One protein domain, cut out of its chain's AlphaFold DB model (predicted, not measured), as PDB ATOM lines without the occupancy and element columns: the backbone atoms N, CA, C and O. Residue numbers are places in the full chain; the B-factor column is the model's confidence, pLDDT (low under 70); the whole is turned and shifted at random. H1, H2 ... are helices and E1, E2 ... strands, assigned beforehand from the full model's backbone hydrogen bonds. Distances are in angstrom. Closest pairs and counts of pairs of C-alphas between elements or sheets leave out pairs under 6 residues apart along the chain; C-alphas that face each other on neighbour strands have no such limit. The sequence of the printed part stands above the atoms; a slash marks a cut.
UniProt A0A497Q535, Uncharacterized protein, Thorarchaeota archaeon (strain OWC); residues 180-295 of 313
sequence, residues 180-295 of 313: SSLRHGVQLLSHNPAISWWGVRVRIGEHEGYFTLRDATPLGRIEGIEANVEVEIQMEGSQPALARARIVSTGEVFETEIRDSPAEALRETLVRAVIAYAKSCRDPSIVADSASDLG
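Overview. This is residues 180 to 295 of the 313 residues of an uncharacterized protein of Thorarchaeota archaeon (strain OWC) (UniProt A0A497Q535). A strongly twisted sheet of five antiparallel strands curls round the helix H1, and the longer helix H2 packs on the same face of the sheet, mostly on E4 and E5. H3 folds back along H2 on its side away from the sheet, while at the opposite end of the domain the long hairpin of E1 and E2 reaches out as an arm, its tip, residues 206 to 211, sticking out. The 116 printed residues hold three named helices and five named strands in the order H1 E1 E2 E3 E4 E5 H2 H3, and the class is mixed, helices and strands. The sheet's order is E1 E2 E3 E4 E5, a meander, each strand the antiparallel neighbour of the one before. The whole is compact, with a radius of gyration of the C-alphas of 14.9 A, yet elongated in outline, spanning 51 by 31 by 19 A.

Along the chain. H1, residues 180 to 190, begins at C-alpha 180 (-52.386, 7.843, 5.714) and is 15.3 A long. E1, residues 195 to 207, and E2, residues 210 to 222, each measure 35.8 A; C-alpha 207 is at (-44.675, -15.495, -5.805). E3, residues 229 to 236, measures 22.8 A, E4, residues 239 to 247, 24.4 A, and E5, residues 253 to 257, 13.3 A. H2, residues 262 to 281, is 28.6 A long. H3, residues 285 to 293, is 13.6 A long and ends at C-alpha 293 (-39.544, 29.326, -7.984).

Arrangement. E1 and E2 form a hairpin, with N 201 and O 217 2.8 A apart, within hydrogen-bond range. So are N 220 and O 231 of E2 and E3, 2.8 A, N 232 and O 244 of E3 and E4, 2.8 A, and N 245 and O 254 of E4 and E5, 2.8 A. H1 is on the sheet; its closest C-alphas to E2 are those of Val 186 and Pro 218, 5.8 A. H2 is on the same face, with the C-alphas of Ala 243 in E4 and Leu 266 closest at 5.6 A. H1 and H2 are close but not clearly touching, the C-alphas of Leu 188 and Ala 263 being 7.1 A apart, at a steep tilt of 54 degrees. H2, with residues 271 to 278 alone, touches H3 in a helical hairpin, closest at the C-alphas of Ala 278 and Ile 286, 6.0 A, with a shallow tilt of 13 degrees, opposite ways. H3 is not on the sheet and is apart from H1. In H2 every O i to N i+4 pair is within hydrogen-bond range; in H1 5 of 7 are, in H3 3 of 5.

Size, cuts and confidence. The two C-alphas farthest apart, of Glu 208 and Ala 288, are 52.2 A from each other. The printed part has no cut and no long link; E2 to E3 is short, and the other links are tight. The mean pLDDT of the printed part is 83.8, and residues 284 to 295 are under 70.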
ATOM      1  N   SER A 180     -52.398   6.608   4.924       88.00
ATOM      2  CA  SER A 180     -52.386   7.843   5.714       88.00
ATOM      3  C   SER A 180     -50.997   8.470   5.787       88.00
ATOM      4  O   SER A 180     -50.891   9.688   5.696       88.00
ATOM      5  N   SER A 181     -49.941   7.661   5.906       87.75
ATOM      6  CA  SER A 181     -48.557   8.140   5.914       87.75
ATOM      7  C   SER A 181     -48.215   8.766   4.564       87.75
ATOM      8  O   SER A 181     -47.832   9.931   4.505       87.75
ATOM      9  N   LEU A 182     -48.476   8.051   3.465       90.94
ATOM     10  CA  LEU A 182     -48.202   8.550   2.113       90.94
ATOM     11  C   LEU A 182     -48.922   9.863   1.804       90.94
ATOM     12  O   LEU A 182     -48.359  10.717   1.127       90.94
ATOM     13  N   ARG A 183     -50.140  10.063   2.324       90.88
ATOM     14  CA  ARG A 183     -50.881  11.317   2.133       90.88
ATOM     15  C   ARG A 183     -50.113  12.537   2.650       90.88
ATOM     16  O   ARG A 183     -50.175  13.571   1.999       90.88
ATOM     17  N   HIS A 184     -49.384  12.421   3.762       87.75
ATOM     18  CA  HIS A 184     -48.586  13.530   4.298       87.75
ATOM     19  C   HIS A 184     -47.406  13.867   3.379       87.75
ATOM     20  O   HIS A 184     -47.164  15.036   3.100       87.75
ATOM     21  N   GLY A 185     -46.713  12.856   2.848       86.75
ATOM     22  CA  GLY A 185     -45.641  13.075   1.873       86.75
ATOM     23  C   GLY A 185     -46.159  13.647   0.548       86.75
ATOM     24  O   GLY A 185     -45.595  14.604   0.030       86.75
ATOM     25  N   VAL A 186     -47.291  13.144   0.042       90.81
ATOM     26  CA  VAL A 186     -47.955  13.714  -1.145       90.81
ATOM     27  C   VAL A 186     -48.344  15.171  -0.909       90.81
ATOM     28  O   VAL A 186     -48.109  15.996  -1.781       90.81
ATOM     29  N   GLN A 187     -48.886  15.502   0.268       89.88
ATOM     30  CA  GLN A 187     -49.171  16.889   0.631       89.88
ATOM     31  C   GLN A 187     -47.898  17.739   0.632       89.88
ATOM     32  O   GLN A 187     -47.925  18.836   0.091       89.88
ATOM     33  N   LEU A 188     -46.786  17.254   1.189       87.38
ATOM     34  CA  LEU A 188     -45.535  18.015   1.201       87.38
ATOM     35  C   LEU A 188     -45.037  18.327  -0.220       87.38
ATOM     36  O   LEU A 188     -44.649  19.461  -0.485       87.38
ATOM     37  N   LEU A 189     -45.110  17.356  -1.138       89.00
ATOM     38  CA  LEU A 189     -44.760  17.566  -2.548       89.00
ATOM     39  C   LEU A 189     -45.735  18.527  -3.232       89.00
ATOM     40  O   LEU A 189     -45.302  19.459  -3.893       89.00
ATOM     41  N   SER A 190     -47.045  18.340  -3.045       87.88
ATOM     42  CA  SER A 190     -48.068  19.117  -3.754       87.88
ATOM     43  C   SER A 190     -48.174  20.577  -3.309       87.88
ATOM     44  O   SER A 190     -48.788  21.374  -4.010       87.88
ATOM     45  N   HIS A 191     -47.674  20.926  -2.120       87.12
ATOM     46  CA  HIS A 191     -47.651  22.314  -1.638       87.12
ATOM     47  C   HIS A 191     -46.410  23.085  -2.109       87.12
ATOM     48  O   HIS A 191     -46.360  24.301  -1.921       87.12
ATOM     49  N   ASN A 192     -45.409  22.412  -2.686       83.38
ATOM     50  CA  ASN A 192     -44.219  23.070  -3.204       83.38
ATOM     51  C   ASN A 192     -44.432  23.435  -4.685       83.38
ATOM     52  O   ASN A 192     -44.628  22.528  -5.489       83.38
ATOM     53  N   PRO A 193     -44.383  24.725  -5.064       80.62
ATOM     54  CA  PRO A 193     -44.637  25.148  -6.441       80.62
ATOM     55  C   PRO A 193     -43.582  24.641  -7.432       80.62
ATOM     56  O   PRO A 193     -43.888  24.509  -8.603       80.62
ATOM     57  N   ALA A 194     -42.369  24.314  -6.981       83.12
ATOM     58  CA  ALA A 194     -41.309  23.809  -7.851       83.12
ATOM     59  C   ALA A 194     -41.412  22.296  -8.126       83.12
ATOM     60  O   ALA A 194     -40.544  21.738  -8.799       83.12
ATOM     61  N   ILE A 195     -42.415  21.605  -7.567       86.69
ATOM     62  CA  ILE A 195     -42.593  20.160  -7.720       86.69
ATOM     63  C   ILE A 195     -43.945  19.847  -8.356       86.69
ATOM     64  O   ILE A 195     -45.003  20.078  -7.772       86.69
ATOM     65  N   SER A 196     -43.899  19.134  -9.475       87.19
ATOM     66  CA  SER A 196     -45.052  18.431 -10.020       87.19
ATOM     67  C   SER A 196     -45.186  17.057  -9.355       87.19
ATOM     68  O   SER A 196     -44.325  16.180  -9.498       87.19
ATOM     69  N   TRP A 197     -46.256  16.848  -8.583       89.00
ATOM     70  CA  TRP A 197     -46.548  15.535  -8.002       89.00
ATOM     71  C   TRP A 197     -46.927  14.530  -9.095       89.00
ATOM     72  O   TRP A 197     -47.835  14.777  -9.887       89.00
ATOM     73  N   TRP A 198     -46.269  13.367  -9.095       88.50
ATOM     74  CA  TRP A 198     -46.454  12.346 -10.127       88.50
ATOM     75  C   TRP A 198     -47.230  11.126  -9.622       88.50
ATOM     76  O   TRP A 198     -48.180  10.675 -10.261       88.50
ATOM     77  N   GLY A 199     -46.862  10.586  -8.456       92.56
ATOM     78  CA  GLY A 199     -47.498   9.370  -7.956       92.56
ATOM     79  C   GLY A 199     -46.852   8.784  -6.709       92.56
ATOM     80  O   GLY A 199     -46.276   9.493  -5.884       92.56
ATOM     81  N   VAL A 200     -47.006   7.473  -6.554       93.88
ATOM     82  CA  VAL A 200     -46.383   6.643  -5.523       93.88
ATOM     83  C   VAL A 200     -45.612   5.536  -6.232       93.88
ATOM     84  O   VAL A 200     -46.196   4.753  -6.983       93.88
ATOM     85  N   ARG A 201     -44.307   5.468  -5.989       94.06
ATOM     86  CA  ARG A 201     -43.458   4.353  -6.401       94.06
ATOM     87  C   ARG A 201     -43.659   3.229  -5.397       94.06
ATOM     88  O   ARG A 201     -43.541   3.452  -4.199       94.06
ATOM     89  N   VAL A 202     -44.012   2.039  -5.865       94.31
ATOM     90  CA  VAL A 202     -44.226   0.857  -5.024       94.31
ATOM     91  C   VAL A 202     -43.505  -0.337  -5.628       94.31
ATOM     92  O   VAL A 202     -43.472  -0.510  -6.848       94.31
ATOM     93  N   ARG A 203     -42.927  -1.178  -4.771       93.31
ATOM     94  CA  ARG A 203     -42.362  -2.467  -5.167       93.31
ATOM     95  C   ARG A 203     -43.395  -3.548  -4.923       93.31
ATOM     96  O   ARG A 203     -43.782  -3.797  -3.782       93.31
ATOM     97  N   ILE A 204     -43.841  -4.176  -5.999       92.62
ATOM     98  CA  ILE A 204     -44.815  -5.259  -5.964       92.62
ATOM     99  C   ILE A 204     -44.026  -6.551  -6.113       92.62
ATOM    100  O   ILE A 204     -43.389  -6.772  -7.137       92.62
ATOM    101  N   GLY A 205     -43.987  -7.362  -5.061       90.56
ATOM    102  CA  GLY A 205     -43.381  -8.688  -5.116       90.56
ATOM    103  C   GLY A 205     -44.447  -9.724  -5.411       90.56
ATOM    104  O   GLY A 205     -45.478  -9.693  -4.752       90.56
ATOM    105  N   GLU A 206     -44.204 -10.650  -6.335       89.31
ATOM    106  CA  GLU A 206     -45.116 -11.767  -6.614       89.31
ATOM    107  C   GLU A 206     -44.412 -13.123  -6.473       89.31
ATOM    108  O   GLU A 206     -43.241 -13.275  -6.836       89.31
ATOM    109  N   HIS A 207     -45.128 -14.109  -5.926       86.81
ATOM    110  CA  HIS A 207     -44.675 -15.495  -5.805       86.81
ATOM    111  C   HIS A 207     -45.875 -16.448  -5.688       86.81
ATOM    112  O   HIS A 207     -46.676 -16.317  -4.768       86.81
ATOM    113  N   GLU A 208     -46.016 -17.402  -6.614       82.06
ATOM    114  CA  GLU A 208     -47.072 -18.439  -6.603       82.06
ATOM    115  C   GLU A 208     -48.509 -17.929  -6.346       82.06
ATOM    116  O   GLU A 208     -49.302 -18.544  -5.638       82.06
ATOM    117  N   GLY A 209     -48.865 -16.777  -6.926       82.62
ATOM    118  CA  GLY A 209     -50.190 -16.162  -6.759       82.62
ATOM    119  C   GLY A 209     -50.361 -15.354  -5.467       82.62
ATOM    120  O   GLY A 209     -51.387 -14.697  -5.289       82.62
ATOM    121  N   TYR A 210     -49.353 -15.346  -4.595       85.88
ATOM    122  CA  TYR A 210     -49.211 -14.369  -3.525       85.88
ATOM    123  C   TYR A 210     -48.506 -13.117  -4.044       85.88
ATOM    124  O   TYR A 210     -47.677 -13.170  -4.951       85.88
ATOM    125  N   PHE A 211     -48.819 -11.984  -3.428       89.56
ATOM    126  CA  PHE A 211     -48.230 -10.687  -3.731       89.56
ATOM    127  C   PHE A 211     -47.943  -9.910  -2.448       89.56
ATOM    128  O   PHE A 211     -48.658 -10.088  -1.462       89.56
ATOM    129  N   THR A 212     -46.929  -9.046  -2.460       90.81
ATOM    130  CA  THR A 212     -46.547  -8.141  -1.367       90.81
ATOM    131  C   THR A 212     -46.316  -6.725  -1.888       90.81
ATOM    132  O   THR A 212     -45.906  -6.538  -3.032       90.81
ATOM    133  N   LEU A 213     -46.596  -5.721  -1.054       91.75
ATOM    134  CA  LEU A 213     -46.419  -4.304  -1.371       91.75
ATOM    135  C   LEU A 213     -45.352  -3.727  -0.441       91.75
ATOM    136  O   LEU A 213     -45.607  -3.560   0.751       91.75
ATOM    137  N   ARG A 214     -44.171  -3.424  -0.981       89.62
ATOM    138  CA  ARG A 214     -43.020  -2.920  -0.220       89.62
ATOM    139  C   ARG A 214     -42.557  -1.560  -0.723       89.62
ATOM    140  O   ARG A 214     -42.850  -1.167  -1.853       89.62
ATOM    141  N   ASP A 215     -41.832  -0.862   0.147       87.69
ATOM    142  CA  ASP A 215     -41.098   0.370  -0.153       87.69
ATOM    143  C   ASP A 215     -41.940   1.423  -0.888       87.69
ATOM    144  O   ASP A 215     -41.487   2.035  -1.852       87.69
ATOM    145  N   ALA A 216     -43.197   1.606  -0.470       91.44
ATOM    146  CA  ALA A 216     -44.052   2.603  -1.096       91.44
ATOM    147  C   ALA A 216     -43.583   4.013  -0.706       91.44
ATOM    148  O   ALA A 216     -43.625   4.365   0.478       91.44
ATOM    149  N   THR A 217     -43.181   4.813  -1.695       92.62
ATOM    150  CA  THR A 217     -42.698   6.188  -1.521       92.62
ATOM    151  C   THR A 217     -43.447   7.158  -2.443       92.62
ATOM    152  O   THR A 217     -43.664   6.866  -3.621       92.62
ATOM    153  N   PRO A 218     -43.912   8.316  -1.942       92.56
ATOM    154  CA  PRO A 218     -44.430   9.382  -2.792       92.56
ATOM    155  C   PRO A 218     -43.312   9.947  -3.678       92.56
ATOM    156  O   PRO A 218     -42.201  10.191  -3.206       92.56
ATOM    157  N   LEU A 219     -43.643  10.173  -4.949       93.44
ATOM    158  CA  LEU A 219     -42.737  10.639  -5.991       93.44
ATOM    159  C   LEU A 219     -43.265  11.942  -6.607       93.44
ATOM    160  O   LEU A 219     -44.442  12.054  -6.971       93.44
ATOM    161  N   GLY A 220     -42.371  12.910  -6.751       92.12
ATOM    162  CA  GLY A 220     -42.558  14.148  -7.492       92.12
ATOM    163  C   GLY A 220     -41.410  14.374  -8.471       92.12
ATOM    164  O   GLY A 220     -40.396  13.675  -8.447       92.12
ATOM    165  N   ARG A 221     -41.586  15.351  -9.350       90.62
ATOM    166  CA  ARG A 221     -40.596  15.783 -10.340       90.62
ATOM    167  C   ARG A 221     -40.438  17.290 -10.248       90.62
ATOM    168  O   ARG A 221     -41.406  17.973  -9.933       90.62
ATOM    169  N   ILE A 222     -39.236  17.797 -10.494       86.12
ATOM    170  CA  ILE A 222     -38.992  19.244 -10.454       86.12
ATOM    171  C   ILE A 222     -39.524  19.869 -11.746       86.12
ATOM    172  O   ILE A 222     -39.186  19.394 -12.831       86.12
ATOM    173  N   GLU A 223     -40.353  20.906 -11.623       81.25
ATOM    174  CA  GLU A 223     -40.897  21.631 -12.777       81.25
ATOM    175  C   GLU A 223     -39.765  22.236 -13.626       81.25
ATOM    176  O   GLU A 223     -38.778  22.758 -13.103       81.25
ATOM    177  N   GLY A 224     -39.869  22.101 -14.949       79.88
ATOM    178  CA  GLY A 224     -38.855  22.532 -15.917       79.88
ATOM    179  C   GLY A 224     -37.725  21.525 -16.176       79.88
ATOM    180  O   GLY A 224     -37.026  21.649 -17.184       79.88
ATOM    181  N   ILE A 225     -37.540  20.510 -15.320       83.12
ATOM    182  CA  ILE A 225     -36.529  19.443 -15.487       83.12
ATOM    183  C   ILE A 225     -37.088  18.044 -15.173       83.12
ATOM    184  O   ILE A 225     -36.379  17.155 -14.690       83.12
ATOM    185  N   GLU A 226     -38.361  17.813 -15.492       82.06
ATOM    186  CA  GLU A 226     -39.150  16.667 -15.028       82.06
ATOM    187  C   GLU A 226     -38.592  15.314 -15.484       82.06
ATOM    188  O   GLU A 226     -38.757  14.305 -14.801       82.06
ATOM    189  N   ALA A 227     -37.947  15.274 -16.650       82.75
ATOM    190  CA  ALA A 227     -37.350  14.056 -17.195       82.75
ATOM    191  C   ALA A 227     -36.032  13.664 -16.504       82.75
ATOM    192  O   ALA A 227     -35.573  12.534 -16.662       82.75
ATOM    193  N   ASN A 228     -35.413  14.592 -15.770       84.12
ATOM    194  CA  ASN A 228     -34.025  14.467 -15.337       84.12
ATOM    195  C   ASN A 228     -33.849  14.440 -13.823       84.12
ATOM    196  O   ASN A 228     -32.833  13.917 -13.365       84.12
ATOM    197  N   VAL A 229     -34.800  14.971 -13.050       85.56
ATOM    198  CA  VAL A 229     -34.723  14.966 -11.584       85.56
ATOM    199  C   VAL A 229     -36.006  14.426 -10.966       85.56
ATOM    200  O   VAL A 229     -37.094  14.978 -11.132       85.56
ATOM    201  N   GLU A 230     -35.843  13.350 -10.204       91.44
ATOM    202  CA  GLU A 230     -36.885  12.719  -9.404       91.44
ATOM    203  C   GLU A 230     -36.722  13.102  -7.939       91.44
ATOM    204  O   GLU A 230     -35.605  13.149  -7.424       91.44
ATOM    205  N   VAL A 231     -37.833  13.342  -7.250       90.25
ATOM    206  CA  VAL A 231     -37.854  13.682  -5.827       90.25
ATOM    207  C   VAL A 231     -38.764  12.705  -5.105       90.25
ATOM    208  O   VAL A 231     -39.948  12.589  -5.409       90.25
ATOM    209  N   GLU A 232     -38.213  12.004  -4.130       92.50
ATOM    210  CA  GLU A 232     -38.904  11.049  -3.280       92.50
ATOM    211  C   GLU A 232     -38.908  11.541  -1.837       92.50
ATOM    212  O   GLU A 232     -37.947  12.151  -1.366       92.50
ATOM    213  N   ILE A 233     -39.970  11.222  -1.103       89.75
ATOM    214  CA  ILE A 233     -39.981  11.392   0.353       89.75
ATOM    215  C   ILE A 233     -40.055  10.013   0.988       89.75
ATOM    216  O   ILE A 233     -41.039   9.295   0.824       89.75
ATOM    217  N   GLN A 234     -39.031   9.641   1.745       88.69
ATOM    218  CA  GLN A 234     -39.083   8.448   2.573       88.69
ATOM    219  C   GLN A 234     -39.875   8.741   3.846       88.69
ATOM    220  O   GLN A 234     -39.692   9.763   4.514       88.69
ATOM    221  N   MET A 235     -40.782   7.825   4.166       85.62
ATOM    222  CA  MET A 235     -41.668   7.920   5.318       85.62
ATOM    223  C   MET A 235     -41.136   7.032   6.442       85.62
ATOM    224  O   MET A 235     -40.920   5.842   6.221       85.62
ATOM    225  N   GLU A 236     -41.024   7.568   7.654       83.00
ATOM    226  CA  GLU A 236     -40.784   6.780   8.864       83.00
ATOM    227  C   GLU A 236     -42.067   6.768   9.703       83.00
ATOM    228  O   GLU A 236     -42.538   7.777  10.238       83.00
ATOM    229  N   GLY A 237     -42.731   5.611   9.732       78.25
ATOM    230  CA  GLY A 237     -44.047   5.473  10.349       78.25
ATOM    231  C   GLY A 237     -45.109   6.340   9.664       78.25
ATOM    232  O   GLY A 237     -45.604   6.002   8.588       78.25
ATOM    233  N   SER A 238     -45.523   7.426  10.324       77.88
ATOM    234  CA  SER A 238     -46.544   8.364   9.815       77.88
ATOM    235  C   SER A 238     -45.981   9.709   9.365       77.88
ATOM    236  O   SER A 238     -46.743  10.519   8.841       77.88
ATOM    237  N   GLN A 239     -44.684   9.952   9.564       82.81
ATOM    238  CA  GLN A 239     -44.061  11.243   9.298       82.81
ATOM    239  C   GLN A 239     -43.023  11.139   8.174       82.81
ATOM    240  O   GLN A 239     -42.404  10.087   8.003       82.81
ATOM    241  N   PRO A 240     -42.875  12.195   7.356       81.88
ATOM    242  CA  PRO A 240     -41.808  12.259   6.372       81.88
ATOM    243  C   PRO A 240     -40.475  12.382   7.114       81.88
ATOM    244  O   PRO A 240     -40.330  13.257   7.961       81.88
ATOM    245  N   ALA A 241     -39.531  11.493   6.822       84.75
ATOM    246  CA  ALA A 241     -38.267  11.395   7.551       84.75
ATOM    247  C   ALA A 241     -37.073  11.849   6.718       84.75
ATOM    248  O   ALA A 241     -36.119  12.409   7.252       84.75
ATOM    249  N   LEU A 242     -37.121  11.640   5.403       88.19
ATOM    250  CA  LEU A 242     -36.009  11.974   4.527       88.19
ATOM    251  C   LEU A 242     -36.532  12.408   3.161       88.19
ATOM    252  O   LEU A 242     -37.367  11.735   2.559       88.19
ATOM    253  N   ALA A 243     -36.050  13.550   2.682       86.69
ATOM    254  CA  ALA A 243     -36.251  13.999   1.312       86.69
ATOM    255  C   ALA A 243     -35.053  13.541   0.479       86.69
ATOM    256  O   ALA A 243     -33.904  13.797   0.843       86.69
ATOM    257  N   ARG A 244     -35.318  12.852  -0.630       89.44
ATOM    258  CA  ARG A 244     -34.301  12.319  -1.533       89.44
ATOM    259  C   ARG A 244     -34.545  12.841  -2.936       89.44
ATOM    260  O   ARG A 244     -35.598  12.592  -3.503       89.44
ATOM    261  N   ALA A 245     -33.566  13.509  -3.524       86.62
ATOM    262  CA  ALA A 245     -33.585  13.858  -4.938       86.62
ATOM    263  C   ALA A 245     -32.569  13.005  -5.696       86.62
ATOM    264  O   ALA A 245     -31.441  12.819  -5.239       86.62
ATOM    265  N   ARG A 246     -32.961  12.484  -6.855       89.38
ATOM    266  CA  ARG A 246     -32.113  11.676  -7.729       89.38
ATOM    267  C   ARG A 246     -32.069  12.287  -9.120       89.38
ATOM    268  O   ARG A 246     -33.109  12.515  -9.732       89.38
ATOM    269  N   ILE A 247     -30.863  12.482  -9.638       86.38
ATOM    270  CA  ILE A 247     -30.647  12.877 -11.028       86.38
ATOM    271  C   ILE A 247     -30.624  11.606 -11.879       86.38
ATOM    272  O   ILE A 247     -29.787  10.726 -11.680       86.38
ATOM    273  N   VAL A 248     -31.553  11.486 -12.823       84.25
ATOM    274  CA  VAL A 248     -31.754  10.277 -13.636       84.25
ATOM    275  C   VAL A 248     -30.557  10.019 -14.557       84.25
ATOM    276  O   VAL A 248     -30.134   8.875 -14.702       84.25
ATOM    277  N   SER A 249     -29.981  11.076 -15.138       79.88
ATOM    278  CA  SER A 249     -28.883  10.980 -16.110       79.88
ATOM    279  C   SER A 249     -27.549  10.553 -15.490       79.88
ATOM    280  O   SER A 249     -26.811   9.783 -16.102       79.88
ATOM    281  N   THR A 250     -27.233  11.037 -14.287       81.62
ATOM    282  CA  THR A 250     -25.961  10.761 -13.597       81.62
ATOM    283  C   THR A 250     -26.085   9.680 -12.528       81.62
ATOM    284  O   THR A 250     -25.086   9.086 -12.130       81.62
ATOM    285  N   GLY A 251     -27.300   9.412 -12.047       83.12
ATOM    286  CA  GLY A 251     -27.546   8.542 -10.905       83.12
ATOM    287  C   GLY A 251     -27.156   9.158  -9.558       83.12
ATOM    288  O   GLY A 251     -27.258   8.460  -8.550       83.12
ATOM    289  N   GLU A 252     -26.734  10.427  -9.520       84.38
ATOM    290  CA  GLU A 252     -26.410  11.127  -8.276       84.38
ATOM    291  C   GLU A 252     -27.650  11.297  -7.400       84.38
ATOM    292  O   GLU A 252     -28.762  11.523  -7.884       84.38
ATOM    293  N   VAL A 253     -27.445  11.170  -6.091       88.88
ATOM    294  CA  VAL A 253     -28.503  11.162  -5.086       88.88
ATOM    295  C   VAL A 253     -28.153  12.162  -3.991       88.88
ATOM    296  O   VAL A 253     -27.058  12.120  -3.434       88.88
ATOM    297  N   PHE A 254     -29.115  13.015  -3.654       86.62
ATOM    298  CA  PHE A 254     -29.031  13.992  -2.577       86.62
ATOM    299  C   PHE A 254     -30.100  13.681  -1.544       86.62
ATOM    300  O   PHE A 254     -31.269  13.543  -1.893       86.62
ATOM    301  N   GLU A 255     -29.700  13.574  -0.283       89.50
ATOM    302  CA  GLU A 255     -30.583  13.206   0.820       89.50
ATOM    303  C   GLU A 255     -30.486  14.255   1.929       89.50
ATOM    304  O   GLU A 255     -29.386  14.672   2.304       89.50
ATOM    305  N   THR A 256     -31.639  14.680   2.445       87.44
ATOM    306  CA  THR A 256     -31.746  15.576   3.601       87.44
ATOM    307  C   THR A 256     -32.725  14.977   4.606       87.44
ATOM    308  O   THR A 256     -33.871  14.678   4.264       87.44
ATOM    309  N   GLU A 257     -32.286  14.813   5.854       86.19
ATOM    310  CA  GLU A 257     -33.164  14.409   6.957       86.19
ATOM    311  C   GLU A 257     -34.178  15.514   7.278       86.19
ATOM    312  O   GLU A 257     -33.836  16.688   7.426       86.19
ATOM    313  N   ILE A 258     -35.437  15.122   7.442       82.94
ATOM    314  CA  ILE A 258     -36.533  16.002   7.828       82.94
ATOM    315  C   ILE A 258     -36.650  15.956   9.355       82.94
ATOM    316  O   ILE A 258     -37.193  15.007   9.912       82.94
ATOM    317  N   ARG A 259     -36.116  16.980  10.033       76.81
ATOM    318  CA  ARG A 259     -36.196  17.119  11.499       76.81
ATOM    319  C   ARG A 259     -37.266  18.126  11.918       76.81
ATOM    320  O   ARG A 259     -38.362  17.732  12.298       76.81
ATOM    321  N   ASP A 260     -36.960  19.419  11.800       75.19
ATOM    322  CA  ASP A 260     -37.781  20.486  12.394       75.19
ATOM    323  C   ASP A 260     -38.701  21.191  11.381       75.19
ATOM    324  O   ASP A 260     -39.795  21.631  11.733       75.19
ATOM    325  N   SER A 261     -38.290  21.274  10.109       83.81
ATOM    326  CA  SER A 261     -39.028  21.974   9.050       83.81
ATOM    327  C   SER A 261     -39.043  21.158   7.749       83.81
ATOM    328  O   SER A 261     -38.102  21.230   6.954       83.81
ATOM    329  N   PRO A 262     -40.110  20.374   7.491       82.62
ATOM    330  CA  PRO A 262     -40.220  19.537   6.292       82.62
ATOM    331  C   PRO A 262     -40.115  20.314   4.981       82.62
ATOM    332  O   PRO A 262     -39.536  19.824   4.016       82.62
ATOM    333  N   ALA A 263     -40.655  21.534   4.947       84.19
ATOM    334  CA  ALA A 263     -40.614  22.382   3.762       84.19
ATOM    335  C   ALA A 263     -39.200  22.916   3.483       84.19
ATOM    336  O   ALA A 263     -38.778  22.938   2.329       84.19
ATOM    337  N   GLU A 264     -38.452  23.310   4.520       84.31
ATOM    338  CA  GLU A 264     -37.074  23.787   4.357       84.31
ATOM    339  C   GLU A 264     -36.122  22.654   3.985       84.31
ATOM    340  O   GLU A 264     -35.316  22.837   3.077       84.31
ATOM    341  N   ALA A 265     -36.259  21.486   4.621       82.31
ATOM    342  CA  ALA A 265     -35.466  20.304   4.292       82.31
ATOM    343  C   ALA A 265     -35.696  19.869   2.839       82.31
ATOM    344  O   ALA A 265     -34.736  19.687   2.093       82.31
ATOM    345  N   LEU A 266     -36.963  19.798   2.405       84.88
ATOM    346  CA  LEU A 266     -37.306  19.527   1.009       84.88
ATOM    347  C   LEU A 266     -36.695  20.584   0.081       84.88
ATOM    348  O   LEU A 266     -36.061  20.230  -0.909       84.88
ATOM    349  N   ARG A 267     -36.834  21.877   0.407       85.00
ATOM    350  CA  ARG A 267     -36.249  22.966  -0.387       85.00
ATOM    351  C   ARG A 267     -34.736  22.817  -0.517       85.00
ATOM    352  O   ARG A 267     -34.218  22.935  -1.617       85.00
ATOM    353  N   GLU A 268     -34.030  22.529   0.570       85.25
ATOM    354  CA  GLU A 268     -32.583  22.309   0.550       85.25
ATOM    355  C   GLU A 268     -32.192  21.152  -0.378       85.25
ATOM    356  O   GLU A 268     -31.267  21.293  -1.183       85.25
ATOM    357  N   THR A 269     -32.916  20.028  -0.322       85.69
ATOM    358  CA  THR A 269     -32.685  18.890  -1.224       85.69
ATOM    359  C   THR A 269     -32.876  19.287  -2.689       85.69
ATOM    360  O   THR A 269     -32.037  18.955  -3.527       85.69
ATOM    361  N   LEU A 270     -33.943  20.034  -3.000       84.88
ATOM    362  CA  LEU A 270     -34.226  20.516  -4.357       84.88
ATOM    363  C   LEU A 270     -33.119  21.440  -4.872       84.88
ATOM    364  O   LEU A 270     -32.624  21.241  -5.977       84.88
ATOM    365  N   VAL A 271     -32.692  22.411  -4.060       85.38
ATOM    366  CA  VAL A 271     -31.626  23.365  -4.411       85.38
ATOM    367  C   VAL A 271     -30.339  22.626  -4.769       85.38
ATOM    368  O   VAL A 271     -29.746  22.880  -5.818       85.38
ATOM    369  N   ARG A 272     -29.928  21.665  -3.932       85.19
ATOM    370  CA  ARG A 272     -28.727  20.854  -4.180       85.19
ATOM    371  C   ARG A 272     -28.843  20.055  -5.480       85.19
ATOM    372  O   ARG A 272     -27.900  20.054  -6.269       85.19
ATOM    373  N   ALA A 273     -29.997  19.435  -5.724       84.50
ATOM    374  CA  ALA A 273     -30.237  18.646  -6.928       84.50
ATOM    375  C   ALA A 273     -30.229  19.495  -8.208       84.50
ATOM    376  O   ALA A 273     -29.596  19.108  -9.188       84.50
ATOM    377  N   VAL A 274     -30.863  20.673  -8.197       84.31
ATOM    378  CA  VAL A 274     -30.876  21.602  -9.341       84.31
ATOM    379  C   VAL A 274     -29.471  22.118  -9.647       84.31
ATOM    380  O   VAL A 274     -29.051  22.100 -10.803       84.31
ATOM    381  N   ILE A 275     -28.703  22.522  -8.625       83.50
ATOM    382  CA  ILE A 275     -27.317  22.984  -8.804       83.50
ATOM    383  C   ILE A 275     -26.446  21.871  -9.398       83.50
ATOM    384  O   ILE A 275     -25.667  22.120 -10.320       83.50
ATOM    385  N   ALA A 276     -26.563  20.645  -8.883       82.88
ATOM    386  CA  ALA A 276     -25.815  19.501  -9.395       82.88
ATOM    387  C   ALA A 276     -26.204  19.167 -10.844       82.88
ATOM    388  O   ALA A 276     -25.330  18.982 -11.695       82.88
ATOM    389  N   TYR A 277     -27.500  19.190 -11.161       82.38
ATOM    390  CA  TYR A 277     -27.986  18.957 -12.516       82.38
ATOM    391  C   TYR A 277     -27.482  20.020 -13.505       82.38
ATOM    392  O   TYR A 277     -26.937  19.670 -14.555       82.38
ATOM    393  N   ALA A 278     -27.553  21.306 -13.155       82.50
ATOM    394  CA  ALA A 278     -27.041  22.383 -14.002       82.50
ATOM    395  C   ALA A 278     -25.527  22.281 -14.242       82.50
ATOM    396  O   ALA A 278     -25.058  22.470 -15.367       82.50
ATOM    397  N   LYS A 279     -24.751  21.901 -13.211       82.19
ATOM    398  CA  LYS A 279     -23.317  21.600 -13.359       82.19
ATOM    399  C   LYS A 279     -23.082  20.441 -14.328       82.19
ATOM    400  O   LYS A 279     -22.184  20.534 -15.163       82.19
ATOM    401  N   SER A 280     -23.896  19.386 -14.254       81.31
ATOM    402  CA  SER A 280     -23.783  18.229 -15.152       81.31
ATOM    403  C   SER A 280     -24.079  18.581 -16.616       81.31
ATOM    404  O   SER A 280     -23.386  18.101 -17.513       81.31
ATOM    405  N   CYS A 281     -25.034  19.485 -16.862       79.56
ATOM    406  CA  CYS A 281     -25.407  19.941 -18.204       79.56
ATOM    407  C   CYS A 281     -24.517  21.073 -18.740       79.56
ATOM    408  O   CYS A 281     -24.604  21.404 -19.921       79.56
ATOM    409  N   ARG A 282     -23.658  21.662 -17.893       78.38
ATOM    410  CA  ARG A 282     -22.881  22.884 -18.176       78.38
ATOM    411  C   ARG A 282     -23.749  24.070 -18.615       78.38
ATOM    412  O   ARG A 282     -23.273  24.934 -19.347       78.38
ATOM    413  N   ASP A 283     -24.993  24.122 -18.149       75.31
ATOM    414  CA  ASP A 283     -25.936  25.184 -18.485       75.31
ATOM    415  C   ASP A 283     -26.404  25.906 -17.209       75.31
ATOM    416  O   ASP A 283     -27.244  25.386 -16.469       75.31
ATOM    417  N   PRO A 284     -25.847  27.093 -16.909       68.38
ATOM    418  CA  PRO A 284     -26.210  27.853 -15.721       68.38
ATOM    419  C   PRO A 284     -27.588  28.526 -15.827       68.38
ATOM    420  O   PRO A 284     -28.116  28.944 -14.795       68.38
ATOM    421  N   SER A 285     -28.187  28.624 -17.024       69.62
ATOM    422  CA  SER A 285     -29.512  29.243 -17.201       69.62
ATOM    423  C   SER A 285     -30.620  28.451 -16.498       69.62
ATOM    424  O   SER A 285     -31.515  29.043 -15.903       69.62
ATOM    425  N   ILE A 286     -30.463  27.125 -16.416       69.62
ATOM    426  CA  ILE A 286     -31.366  26.207 -15.706       69.62
ATOM    427  C   ILE A 286     -31.478  26.568 -14.216       69.62
ATOM    428  O   ILE A 286     -32.558  26.501 -13.634       69.62
ATOM    429  N   VAL A 287     -30.375  26.989 -13.584       63.69
ATOM    430  CA  VAL A 287     -30.415  27.419 -12.176       63.69
ATOM    431  C   VAL A 287     -31.156  28.740 -12.044       63.69
ATOM    432  O   VAL A 287     -31.857  28.918 -11.060       63.69
ATOM    433  N   ALA A 288     -31.008  29.663 -12.997       61.09
ATOM    434  CA  ALA A 288     -31.645  30.975 -12.930       61.09
ATOM    435  C   ALA A 288     -33.176  30.879 -13.026       61.09
ATOM    436  O   ALA A 288     -33.860  31.535 -12.240       61.09
ATOM    437  N   ASP A 289     -33.688  30.017 -13.909       65.62
ATOM    438  CA  ASP A 289     -35.127  29.811 -14.099       65.62
ATOM    439  C   ASP A 289     -35.751  29.039 -12.923       65.62
ATOM    440  O   ASP A 289     -36.782  29.440 -12.395       65.62
ATOM    441  N   SER A 290     -35.090  27.991 -12.412       63.25
ATOM    442  CA  SER A 290     -35.594  27.244 -11.245       63.25
ATOM    443  C   SER A 290     -35.358  27.956  -9.898       63.25
ATOM    444  O   SER A 290     -36.012  27.640  -8.903       63.25
ATOM    445  N   ALA A 291     -34.423  28.912  -9.821       60.91
ATOM    446  CA  ALA A 291     -34.094  29.632  -8.586       60.91
ATOM    447  C   ALA A 291     -35.186  30.604  -8.133       60.91
ATOM    448  O   ALA A 291     -35.352  30.768  -6.918       60.91
ATOM    449  N   SER A 292     -35.925  31.237  -9.058       62.72
ATOM    450  CA  SER A 292     -37.035  32.124  -8.676       62.72
ATOM    451  C   SER A 292     -38.139  31.353  -7.968       62.72
ATOM    452  O   SER A 292     -38.654  31.813  -6.948       62.72
ATOM    453  N   ASP A 293     -38.427  30.147  -8.453       63.72
ATOM    454  CA  ASP A 293     -39.544  29.326  -7.984       63.72
ATOM    455  C   ASP A 293     -39.195  28.577  -6.692       63.72
ATOM    456  O   ASP A 293     -40.046  28.366  -5.827       63.72
ATOM    457  N   LEU A 294     -37.910  28.267  -6.494       62.97
ATOM    458  CA  LEU A 294     -37.377  27.703  -5.250       62.97
ATOM    459  C   LEU A 294     -37.064  28.764  -4.178       62.97
ATOM    460  O   LEU A 294     -36.642  28.414  -3.071       62.97
ATOM    461  N   GLY A 295     -37.259  30.056  -4.472       56.00
ATOM    462  CA  GLY A 295     -36.970  31.152  -3.545       56.00
ATOM    463  C   GLY A 295     -35.491  31.234  -3.149       56.00
ATOM    464  O   GLY A 295     -35.169  31.628  -2.022       56.00
TER     465      GLY A 295